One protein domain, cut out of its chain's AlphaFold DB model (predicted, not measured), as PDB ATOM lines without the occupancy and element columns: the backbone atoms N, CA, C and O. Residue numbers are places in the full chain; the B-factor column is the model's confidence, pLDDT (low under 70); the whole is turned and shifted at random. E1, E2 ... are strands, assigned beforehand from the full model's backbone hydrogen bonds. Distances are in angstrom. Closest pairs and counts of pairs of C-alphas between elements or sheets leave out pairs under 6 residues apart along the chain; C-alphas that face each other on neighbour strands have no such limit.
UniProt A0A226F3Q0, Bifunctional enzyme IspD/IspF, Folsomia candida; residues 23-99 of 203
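AT A GLANCE: This is residues 23 to 99 of the 203 residues of the protein "Bifunctional enzyme IspD/IspF" of Folsomia candida (UniProt A0A226F3Q0). One twisted sheet folds over on itself into two small leaves, only partly face to face, with the long bent hairpin of E4 and E5 running through both. The first part of E4 with the last part of E5 joins E1 and E2 in one leaf, and the rest of E4 and the first part of E5 join E6 and E3 in the other. The printed part has 77 residues with six named strands, E1 to E6 in chain order, and no named helix; the class is all strand. The sheet is branched at E4, and its neighbour pairs are antiparallel. The whole is compact, with a radius of gyration of the C-alphas of 11.2 A, and rounded, spanning 30 by 26 by 19 A.

IN THESE COORDINATES: E4, residues 56 to 67, begins with C-alpha 56 at (187.881, 136.394, 208.098) and measures 11.9 A from first to last C-alpha; it bends by 146 degrees at residue 61. E5, residues 70 to 84, is the longest strand by residues, measures 13.5 A and bends by 170 degrees at residue 73. E1, residues 23 to 26, measures 10.2 A and begins with C-alpha 23 at (179.319, 130.838, 204.671). E2 is residues 37 to 40, 9.7 A, and E3 is residues 44 to 47, 10.2 A. E6, residues 93 to 98, measures 16.0 A and ends with C-alpha 98 at (175.273, 132.846, 194.210).

HOW THE PARTS SIT: E4 has E5 on one side, beside residues 56 to 67. On its other side lie E1, beside residues 56 to 59, and E6, beside residues 62 to 67, a staggered pairing. E4 and E5 form a hairpin, with N 65 and O 72 2.8 A apart, within hydrogen-bond range, and N 57 and O 83 at 2.9 A. E1 and E4 are antiparallel neighbours, with N 24 and O 58 within hydrogen-bond range at 2.7 A. E4 and E6 are antiparallel neighbours too, with N 66 and O 94 within hydrogen-bond range at 2.8 A. E2, an edge strand, forms a hairpin with E1; N 23 and O 40 are 2.8 A apart. E3, also an edge strand, is beside E6, with N 45 and O 95 at 2.8 A. The closest C-alphas of E1 and E6 are those of Ala 23 and Ala 95, 7.3 A apart. E2 and E3 meet only through their link, while E2 and E6 are apart, as are E3 and E5.

THE WHOLE: The two C-alphas farthest apart, those of Pro 50 and Leu 78, are separated by 32.8 A. The printed part has no cut, and no link is long: E2 to E3 and E4 to E5 are tight, the others short. The mean pLDDT of the printed part is 79.9, and it is under 70 at residues 28 to 32, residue 51 and residues 76 to 79.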
ATOM      1  N   ALA A  23     178.548 129.673 204.293       87.12
ATOM      2  CA  ALA A  23     179.319 130.838 204.671       87.12
ATOM      3  C   ALA A  23     179.683 130.723 206.154       87.12
ATOM      4  O   ALA A  23     178.840 130.394 206.988       87.12
ATOM      5  N   GLN A  24     180.933 130.997 206.503       89.00
ATOM      6  CA  GLN A  24     181.425 131.000 207.876       89.00
ATOM      7  C   GLN A  24     182.162 132.301 208.166       89.00
ATOM      8  O   GLN A  24     183.121 132.652 207.484       89.00
ATOM      9  N   PHE A  25     181.750 132.989 209.229       87.75
ATOM     10  CA  PHE A  25     182.422 134.191 209.717       87.75
ATOM     11  C   PHE A  25     183.190 133.889 211.001       87.75
ATOM     12  O   PHE A  25     182.658 133.263 211.922       87.75
ATOM     13  N   TYR A  26     184.431 134.364 211.072       86.88
ATOM     14  CA  TYR A  26     185.341 134.115 212.189       86.88
ATOM     15  C   TYR A  26     185.640 135.412 212.931       86.88
ATOM     16  O   TYR A  26     185.863 136.455 212.310       86.88
ATOM     17  N   ARG A  27     185.657 135.327 214.266       78.50
ATOM     18  CA  ARG A  27     185.855 136.486 215.153       78.50
ATOM     19  C   ARG A  27     187.248 136.596 215.770       78.50
ATOM     20  O   ARG A  27     187.662 137.683 216.149       78.50
ATOM     21  N   GLU A  28     187.959 135.484 215.901       67.12
ATOM     22  CA  GLU A  28     189.262 135.424 216.568       67.12
ATOM     23  C   GLU A  28     190.274 134.741 215.656       67.12
ATOM     24  O   GLU A  28     189.969 133.739 215.009       67.12
ATOM     25  N   ASN A  29     191.466 135.332 215.563       53.59
ATOM     26  CA  ASN A  29     192.474 134.932 214.596       53.59
ATOM     27  C   ASN A  29     193.302 133.802 215.194       53.59
ATOM     28  O   ASN A  29     194.253 134.044 215.932       53.59
ATOM     29  N   SER A  30     192.980 132.568 214.842       51.94
ATOM     30  CA  SER A  30     193.992 131.516 214.825       51.94
ATOM     31  C   SER A  30     194.341 131.225 213.370       51.94
ATOM     32  O   SER A  30     194.027 130.163 212.870       51.94
ATOM     33  N   TYR A  31     194.945 132.198 212.681       58.22
ATOM     34  CA  TYR A  31     195.567 132.031 211.359       58.22
ATOM     35  C   TYR A  31     194.664 131.478 210.240       58.22
ATOM     36  O   TYR A  31     194.776 130.318 209.872       58.22
ATOM     37  N   GLY A  32     193.847 132.331 209.614       64.38
ATOM     38  CA  GLY A  32     193.286 132.036 208.284       64.38
ATOM     39  C   GLY A  32     192.088 131.084 208.274       64.38
ATOM     40  O   GLY A  32     192.198 129.945 207.837       64.38
ATOM     41  N   CYS A  33     190.918 131.577 208.691       82.81
ATOM     42  CA  CYS A  33     189.666 130.808 208.709       82.81
ATOM     43  C   CYS A  33     189.699 129.543 209.586       82.81
ATOM     44  O   CYS A  33     189.120 128.505 209.249       82.81
ATOM     45  N   PHE A  34     190.337 129.652 210.751       79.50
ATOM     46  CA  PHE A  34     190.274 128.661 211.822       79.50
ATOM     47  C   PHE A  34     189.864 129.330 213.133       79.50
ATOM     48  O   PHE A  34     190.142 130.508 213.354       79.50
ATOM     49  N   GLY A  35     189.229 128.557 214.015       77.44
ATOM     50  CA  GLY A  35     188.748 129.018 215.315       77.44
ATOM     51  C   GLY A  35     187.223 129.042 215.411       77.44
ATOM     52  O   GLY A  35     186.520 128.406 214.616       77.44
ATOM     53  N   ARG A  36     186.704 129.767 216.413       75.88
ATOM     54  CA  ARG A  36     185.257 129.908 216.611       75.88
ATOM     55  C   ARG A  36     184.643 130.634 215.424       75.88
ATOM     56  O   ARG A  36     185.009 131.767 215.108       75.88
ATOM     57  N   ASN A  37     183.682 129.963 214.818       78.44
ATOM     58  CA  ASN A  37     182.933 130.461 213.688       78.44
ATOM     59  C   ASN A  37     181.442 130.268 213.922       78.44
ATOM     60  O   ASN A  37     181.018 129.510 214.796       78.44
ATOM     61  N   TYR A  38     180.675 130.973 213.108       73.19
ATOM     62  CA  TYR A  38     179.266 130.700 212.906       73.19
ATOM     63  C   TYR A  38     179.100 130.311 211.446       73.19
ATOM     64  O   TYR A  38     179.488 131.084 210.569       73.19
ATOM     65  N   GLN A  39     178.579 129.110 211.210       79.69
ATOM     66  CA  GLN A  39     178.254 128.616 209.881       79.69
ATOM     67  C   GLN A  39     176.810 128.957 209.530       79.69
ATOM     68  O   GLN A  39     175.907 128.814 210.354       79.69
ATOM     69  N   TYR A  40     176.613 129.351 208.282       79.62
ATOM     70  CA  TYR A  40     175.341 129.746 207.705       79.62
ATOM     71  C   TYR A  40     175.172 129.084 206.347       79.62
ATOM     72  O   TYR A  40     176.135 128.956 205.598       79.62
ATOM     73  N   THR A  41     173.944 128.702 206.024       74.25
ATOM     74  CA  THR A  41     173.569 128.116 204.726       74.25
ATOM     75  C   THR A  41     172.463 128.920 204.034       74.25
ATOM     76  O   THR A  41     171.918 128.480 203.027       74.25
ATOM     77  N   PHE A  42     172.102 130.084 204.587       77.38
ATOM     78  CA  PHE A  42     171.065 130.967 204.054       77.38
ATOM     79  C   PHE A  42     171.506 131.647 202.753       77.38
ATOM     80  O   PHE A  42     172.699 131.820 202.512       77.38
ATOM     81  N   GLU A  43     170.532 132.093 201.956       83.50
ATOM     82  CA  GLU A  43     170.762 132.818 200.695       83.50
ATOM     83  C   GLU A  43     171.532 134.131 200.887       83.50
ATOM     84  O   GLU A  43     172.300 134.543 200.024       83.50
ATOM     85  N   SER A  44     171.375 134.792 202.033       86.50
ATOM     86  CA  SER A  44     172.188 135.948 202.390       86.50
ATOM     87  C   SER A  44     172.334 136.062 203.901       86.50
ATOM     88  O   SER A  44     171.448 135.661 204.664       86.50
ATOM     89  N   LEU A  45     173.462 136.611 204.339       87.12
ATOM     90  CA  LEU A  45     173.719 136.952 205.726       87.12
ATOM     91  C   LEU A  45     174.405 138.308 205.817       87.12
ATOM     92  O   LEU A  45     175.500 138.487 205.291       87.12
ATOM     93  N   THR A  46     173.824 139.208 206.606       88.44
ATOM     94  CA  THR A  46     174.468 140.459 207.004       88.44
ATOM     95  C   THR A  46     174.901 140.396 208.461       88.44
ATOM     96  O   THR A  46     174.097 140.165 209.365       88.44
ATOM     97  N   ILE A  47     176.180 140.662 208.693       85.94
ATOM     98  CA  ILE A  47     176.756 140.912 210.007       85.94
ATOM     99  C   ILE A  47     176.826 142.433 210.214       85.94
ATOM    100  O   ILE A  47     177.637 143.090 209.557       85.94
ATOM    101  N   PRO A  48     175.996 143.029 211.091       83.38
ATOM    102  CA  PRO A  48     175.944 144.478 211.239       83.38
ATOM    103  C   PRO A  48     177.127 145.026 212.048       83.38
ATOM    104  O   PRO A  48     177.504 144.465 213.084       83.38
ATOM    105  N   ALA A  49     177.664 146.178 211.644       80.50
ATOM    106  CA  ALA A  49     178.575 146.945 212.495       80.50
ATOM    107  C   ALA A  49     177.831 147.636 213.659       80.50
ATOM    108  O   ALA A  49     176.663 147.996 213.510       80.50
ATOM    109  N   PRO A  50     178.482 147.853 214.820       72.25
ATOM    110  CA  PRO A  50     179.804 147.360 215.228       72.25
ATOM    111  C   PRO A  50     179.728 145.991 215.932       72.25
ATOM    112  O   PRO A  50     180.644 145.603 216.651       72.25
ATOM    113  N   SER A  51     178.604 145.280 215.801       65.56
ATOM    114  CA  SER A  51     178.219 144.217 216.733       65.56
ATOM    115  C   SER A  51     179.197 143.037 216.774       65.56
ATOM    116  O   SER A  51     179.333 142.394 217.817       65.56
ATOM    117  N   TRP A  52     179.868 142.733 215.659       70.38
ATOM    118  CA  TRP A  52     180.741 141.571 215.510       70.38
ATOM    119  C   TRP A  52     182.091 141.976 214.902       70.38
ATOM    120  O   TRP A  52     182.167 142.468 213.778       70.38
ATOM    121  N   ASN A  53     183.179 141.690 215.620       78.19
ATOM    122  CA  ASN A  53     184.546 141.819 215.109       78.19
ATOM    123  C   ASN A  53     184.882 140.640 214.192       78.19
ATOM    124  O   ASN A  53     185.572 139.711 214.598       78.19
ATOM    125  N   VAL A  54     184.352 140.646 212.974       82.12
ATOM    126  CA  VAL A  54     184.681 139.643 211.956       82.12
ATOM    127  C   VAL A  54     186.023 139.980 211.313       82.12
ATOM    128  O   VAL A  54     186.214 141.095 210.837       82.12
ATOM    129  N   ILE A  55     186.933 139.008 211.278       86.00
ATOM    130  CA  ILE A  55     188.294 139.160 210.726       86.00
ATOM    131  C   ILE A  55     188.531 138.342 209.453       86.00
ATOM    132  O   ILE A  55     189.424 138.660 208.664       86.00
ATOM    133  N   SER A  56     187.762 137.270 209.258       88.75
ATOM    134  CA  SER A  56     187.881 136.394 208.098       88.75
ATOM    135  C   SER A  56     186.559 135.711 207.772       88.75
ATOM    136  O   SER A  56     185.715 135.496 208.650       88.75
ATOM    137  N   PHE A  57     186.415 135.351 206.503       88.88
ATOM    138  CA  PHE A  57     185.283 134.632 205.939       88.88
ATOM    139  C   PHE A  57     185.778 133.358 205.258       88.88
ATOM    140  O   PHE A  57     186.744 133.413 204.502       88.88
ATOM    141  N   ARG A  58     185.096 132.236 205.487       88.56
ATOM    142  CA  ARG A  58     185.276 130.994 204.732       88.56
ATOM    143  C   ARG A  58     183.978 130.661 204.021       88.56
ATOM    144  O   ARG A  58     182.939 130.599 204.670       88.56
ATOM    145  N   GLY A  59     184.044 130.426 202.720       85.25
ATOM    146  CA  GLY A  59     182.884 130.040 201.925       85.25
ATOM    147  C   GLY A  59     183.143 128.761 201.144       85.25
ATOM    148  O   GLY A  59     184.213 128.611 200.552       85.25
ATOM    149  N   ARG A  60     182.153 127.868 201.119       81.50
ATOM    150  CA  ARG A  60     182.031 126.813 200.105       81.50
ATOM    151  C   ARG A  60     180.913 127.179 199.144       81.50
ATOM    152  O   ARG A  60     179.831 127.564 199.594       81.50
ATOM    153  N   GLY A  61     181.165 127.020 197.852       80.31
ATOM    154  CA  GLY A  61     180.300 127.517 196.792       80.31
ATOM    155  C   GLY A  61     180.696 128.921 196.356       80.31
ATOM    156  O   GLY A  61     181.854 129.326 196.471       80.31
ATOM    157  N   VAL A  62     179.729 129.663 195.837       82.31
ATOM    158  CA  VAL A  62     179.972 130.947 195.184       82.31
ATOM    159  C   VAL A  62     179.270 132.022 195.986       82.31
ATOM    160  O   VAL A  62     178.062 131.972 196.187       82.31
ATOM    161  N   TRP A  63     180.032 132.995 196.464       85.94
ATOM    162  CA  TRP A  63     179.526 134.043 197.336       85.94
ATOM    163  C   TRP A  63     179.970 135.408 196.832       85.94
ATOM    164  O   TRP A  63     181.097 135.564 196.369       85.94
ATOM    165  N   VAL A  64     179.116 136.414 196.973       87.56
ATOM    166  CA  VAL A  64     179.529 137.819 196.915       87.56
ATOM    167  C   VAL A  64     179.659 138.318 198.343       87.56
ATOM    168  O   VAL A  64     178.716 138.206 199.127       87.56
ATOM    169  N   LEU A  65     180.829 138.849 198.683       88.50
ATOM    170  CA  LEU A  65     181.062 139.566 199.929       88.50
ATOM    171  C   LEU A  65     181.039 141.066 199.682       88.50
ATOM    172  O   LEU A  65     181.823 141.567 198.879       88.50
ATOM    173  N   GLU A  66     180.218 141.780 200.440       90.06
ATOM    174  CA  GLU A  66     180.128 143.238 200.430       90.06
ATOM    175  C   GLU A  66     180.498 143.784 201.811       90.06
ATOM    176  O   GLU A  66     179.932 143.366 202.823       90.06
ATOM    177  N   TYR A  67     181.456 144.709 201.872       87.62
ATOM    178  CA  TYR A  67     181.864 145.369 203.111       87.62
ATOM    179  C   TYR A  67     182.435 146.766 202.842       87.62
ATOM    180  O   TYR A  67     183.422 146.940 202.130       87.62
ATOM    181  N   GLY A  68     181.825 147.790 203.445       85.56
ATOM    182  CA  GLY A  68     182.161 149.183 203.133       85.56
ATOM    183  C   GLY A  68     181.893 149.495 201.657       85.56
ATOM    184  O   GLY A  68     180.786 149.280 201.178       85.56
ATOM    185  N   GLU A  69     182.908 149.982 200.946       84.56
ATOM    186  CA  GLU A  69     182.860 150.198 199.489       84.56
ATOM    187  C   GLU A  69     183.376 148.990 198.692       84.56
ATOM    188  O   GLU A  69     183.295 148.976 197.467       84.56
ATOM    189  N   THR A  70     183.909 147.974 199.372       84.44
ATOM    190  CA  THR A  70     184.506 146.804 198.736       84.44
ATOM    191  C   THR A  70     183.451 145.745 198.464       84.44
ATOM    192  O   THR A  70     182.681 145.370 199.353       84.44
ATOM    193  N   LYS A  71     183.470 145.209 197.243       85.19
ATOM    194  CA  LYS A  71     182.722 144.010 196.868       85.19
ATOM    195  C   LYS A  71     183.664 143.025 196.203       85.19
ATOM    196  O   LYS A  71     184.420 143.404 195.314       85.19
ATOM    197  N   THR A  72     183.641 141.776 196.650       82.31
ATOM    198  CA  THR A  72     184.504 140.726 196.108       82.31
ATOM    199  C   THR A  72     183.723 139.444 195.919       82.31
ATOM    200  O   THR A  72     182.913 139.057 196.762       82.31
ATOM    201  N   ILE A  73     184.010 138.754 194.824       79.62
ATOM    202  CA  ILE A  73     183.517 137.402 194.603       79.62
ATOM    203  C   ILE A  73     184.427 136.451 195.380       79.62
ATOM    204  O   ILE A  73     185.652 136.577 195.361       79.62
ATOM    205  N   VAL A  74     183.822 135.505 196.081       78.00
ATOM    206  CA  VAL A  74     184.497 134.421 196.779       78.00
ATOM    207  C   VAL A  74     183.981 133.118 196.204       78.00
ATOM    208  O   VAL A  74     182.891 132.657 196.531       78.00
ATOM    209  N   THR A  75     184.781 132.528 195.328       72.62
ATOM    210  CA  THR A  75     184.492 131.227 194.732       72.62
ATOM    211  C   THR A  75     185.303 130.156 195.449       72.62
ATOM    212  O   THR A  75     186.531 130.158 195.372       72.62
ATOM    213  N   GLY A  76     184.647 129.252 196.168       62.72
ATOM    214  CA  GLY A  76     185.242 128.032 196.707       62.72
ATOM    215  C   GLY A  76     184.639 126.830 195.992       62.72
ATOM    216  O   GLY A  76     183.486 126.501 196.251       62.72
ATOM    217  N   GLY A  77     185.389 126.221 195.067       62.31
ATOM    218  CA  GLY A  77     184.998 124.972 194.400       62.31
ATOM    219  C   GLY A  77     185.089 123.782 195.364       62.31
ATOM    220  O   GLY A  77     184.420 123.751 196.393       62.31
ATOM    221  N   LEU A  78     185.990 122.832 195.081       52.00
ATOM    222  CA  LEU A  78     186.266 121.667 195.952       52.00
ATOM    223  C   LEU A  78     186.835 122.055 197.326       52.00
ATOM    224  O   LEU A  78     186.759 121.314 198.308       52.00
ATOM    225  N   ARG A  79     187.476 123.223 197.387       64.75
ATOM    226  CA  ARG A  79     188.098 123.760 198.592       64.75
ATOM    227  C   ARG A  79     187.359 125.008 199.002       64.75
ATOM    228  O   ARG A  79     186.991 125.834 198.172       64.75
ATOM    229  N   ASP A  80     187.196 125.143 200.305       77.38
ATOM    230  CA  ASP A  80     186.623 126.351 200.856       77.38
ATOM    231  C   ASP A  80     187.592 127.510 200.610       77.38
ATOM    232  O   ASP A  80     188.803 127.381 200.823       77.38
ATOM    233  N   SER A  81     187.054 128.643 200.180       82.56
ATOM    234  CA  SER A  81     187.837 129.851 199.960       82.56
ATOM    235  C   SER A  81     187.856 130.685 201.225       82.56
ATOM    236  O   SER A  81     186.814 130.939 201.829       82.56
ATOM    237  N   CYS A  82     189.057 131.091 201.634       86.00
ATOM    238  CA  CYS A  82     189.271 131.897 202.825       86.00
ATOM    239  C   CYS A  82     189.656 133.325 202.438       86.00
ATOM    240  O   CYS A  82     190.689 133.548 201.808       86.00
ATOM    241  N   VAL A  83     188.851 134.291 202.871       86.75
ATOM    242  CA  VAL A  83     189.161 135.720 202.811       86.75
ATOM    243  C   VAL A  83     189.598 136.167 204.196       86.75
ATOM    244  O   VAL A  83     188.896 135.940 205.181       86.75
ATOM    245  N   THR A  84     190.760 136.808 204.285       87.62
ATOM    246  CA  THR A  84     191.327 137.312 205.544       87.62
ATOM    247  C   THR A  84     191.468 138.829 205.503       87.62
ATOM    248  O   THR A  84     191.428 139.426 204.432       87.62
ATOM    249  N   GLY A  85     191.622 139.459 206.671       83.19
ATOM    250  CA  GLY A  85     191.838 140.906 206.758       83.19
ATOM    251  C   GLY A  85     190.569 141.736 206.562       83.19
ATOM    252  O   GLY A  85     190.657 142.882 206.129       83.19
ATOM    253  N   LEU A  86     189.397 141.176 206.879       85.62
ATOM    254  CA  LEU A  86     188.136 141.912 206.794       85.62
ATOM    255  C   LEU A  86     188.134 143.115 207.764       85.62
ATOM    256  O   LEU A  86     188.702 143.022 208.859       85.62
ATOM    257  N   PRO A  87     187.506 144.246 207.390       79.69
ATOM    258  CA  PRO A  87     187.491 145.468 208.197       79.69
ATOM    259  C   PRO A  87     186.665 145.297 209.481       79.69
ATOM    260  O   PRO A  87     185.453 145.515 209.520       79.69
ATOM    261  N   THR A  88     187.352 144.935 210.561       75.94
ATOM    262  CA  THR A  88     186.762 144.644 211.872       75.94
ATOM    263  C   THR A  88     185.997 145.823 212.464       75.94
ATOM    264  O   THR A  88     186.520 146.931 212.565       75.94
ATOM    265  N   GLY A  89     184.756 145.576 212.904       70.62
ATOM    266  CA  GLY A  89     183.978 146.481 213.764       70.62
ATOM    267  C   GLY A  89     183.608 147.841 213.159       70.62
ATOM    268  O   GLY A  89     182.994 148.655 213.846       70.62
ATOM    269  N   LYS A  90     183.971 148.102 211.897       77.69
ATOM    270  CA  LYS A  90     183.814 149.410 211.236       77.69
ATOM    271  C   LYS A  90     182.695 149.440 210.205       77.69
ATOM    272  O   LYS A  90     182.088 150.485 210.014       77.69
ATOM    273  N   VAL A  91     182.436 148.317 209.543       83.75
ATOM    274  CA  VAL A  91     181.451 148.220 208.459       83.75
ATOM    275  C   VAL A  91     180.650 146.935 208.596       83.75
ATOM    276  O   VAL A  91     181.146 145.937 209.120       83.75
ATOM    277  N   SER A  92     179.395 146.979 208.158       87.75
ATOM    278  CA  SER A  92     178.601 145.765 208.013       87.75
ATOM    279  C   SER A  92     179.195 144.908 206.898       87.75
ATOM    280  O   SER A  92     179.702 145.446 205.912       87.75
ATOM    281  N   ILE A  93     179.132 143.591 207.067       88.00
ATOM    282  CA  ILE A  93     179.599 142.626 206.072       88.00
ATOM    283  C   ILE A  93     178.404 141.798 205.632       88.00
ATOM    284  O   ILE A  93     177.772 141.156 206.472       88.00
ATOM    285  N   THR A  94     178.107 141.797 204.341       90.31
ATOM    286  CA  THR A  94     177.067 140.957 203.747       90.31
ATOM    287  C   THR A  94     177.719 139.870 202.909       90.31
ATOM    288  O   THR A  94     178.581 140.161 202.086       90.31
ATOM    289  N   ALA A  95     177.326 138.619 203.127       90.19
ATOM    290  CA  ALA A  95     177.609 137.510 202.226       90.19
ATOM    291  C   ALA A  95     176.311 137.099 201.541       90.19
ATOM    292  O   ALA A  95     175.358 136.733 202.228       90.19
ATOM    293  N   THR A  96     176.286 137.119 200.215       90.19
ATOM    294  CA  THR A  96     175.146 136.656 199.420       90.19
ATOM    295  C   THR A  96     175.558 135.448 198.601       90.19
ATOM    296  O   THR A  96     176.578 135.474 197.910       90.19
ATOM    297  N   LYS A  97     174.782 134.378 198.727       86.88
ATOM    298  CA  LYS A  97     174.954 133.122 198.008       86.88
ATOM    299  C   LYS A  97     174.620 133.343 196.538       86.88
ATOM    300  O   LYS A  97     173.625 133.985 196.210       86.88
ATOM    301  N   ILE A  98     175.452 132.806 195.659       83.19
ATOM    302  CA  ILE A  98     175.273 132.846 194.210       83.19
ATOM    303  C   ILE A  98     175.146 131.406 193.723       83.19
ATOM    304  O   ILE A  98     175.952 130.552 194.086       83.19
ATOM    305  N   LEU A  99     174.139 131.159 192.882       76.00
ATOM    306  CA  LEU A  99     173.696 129.832 192.440       76.00
ATOM    307  C   LEU A  99     173.192 128.969 193.607       76.00
ATOM    308  O   LEU A  99     173.917 128.677 194.556       76.00
TER     309      LEU A  99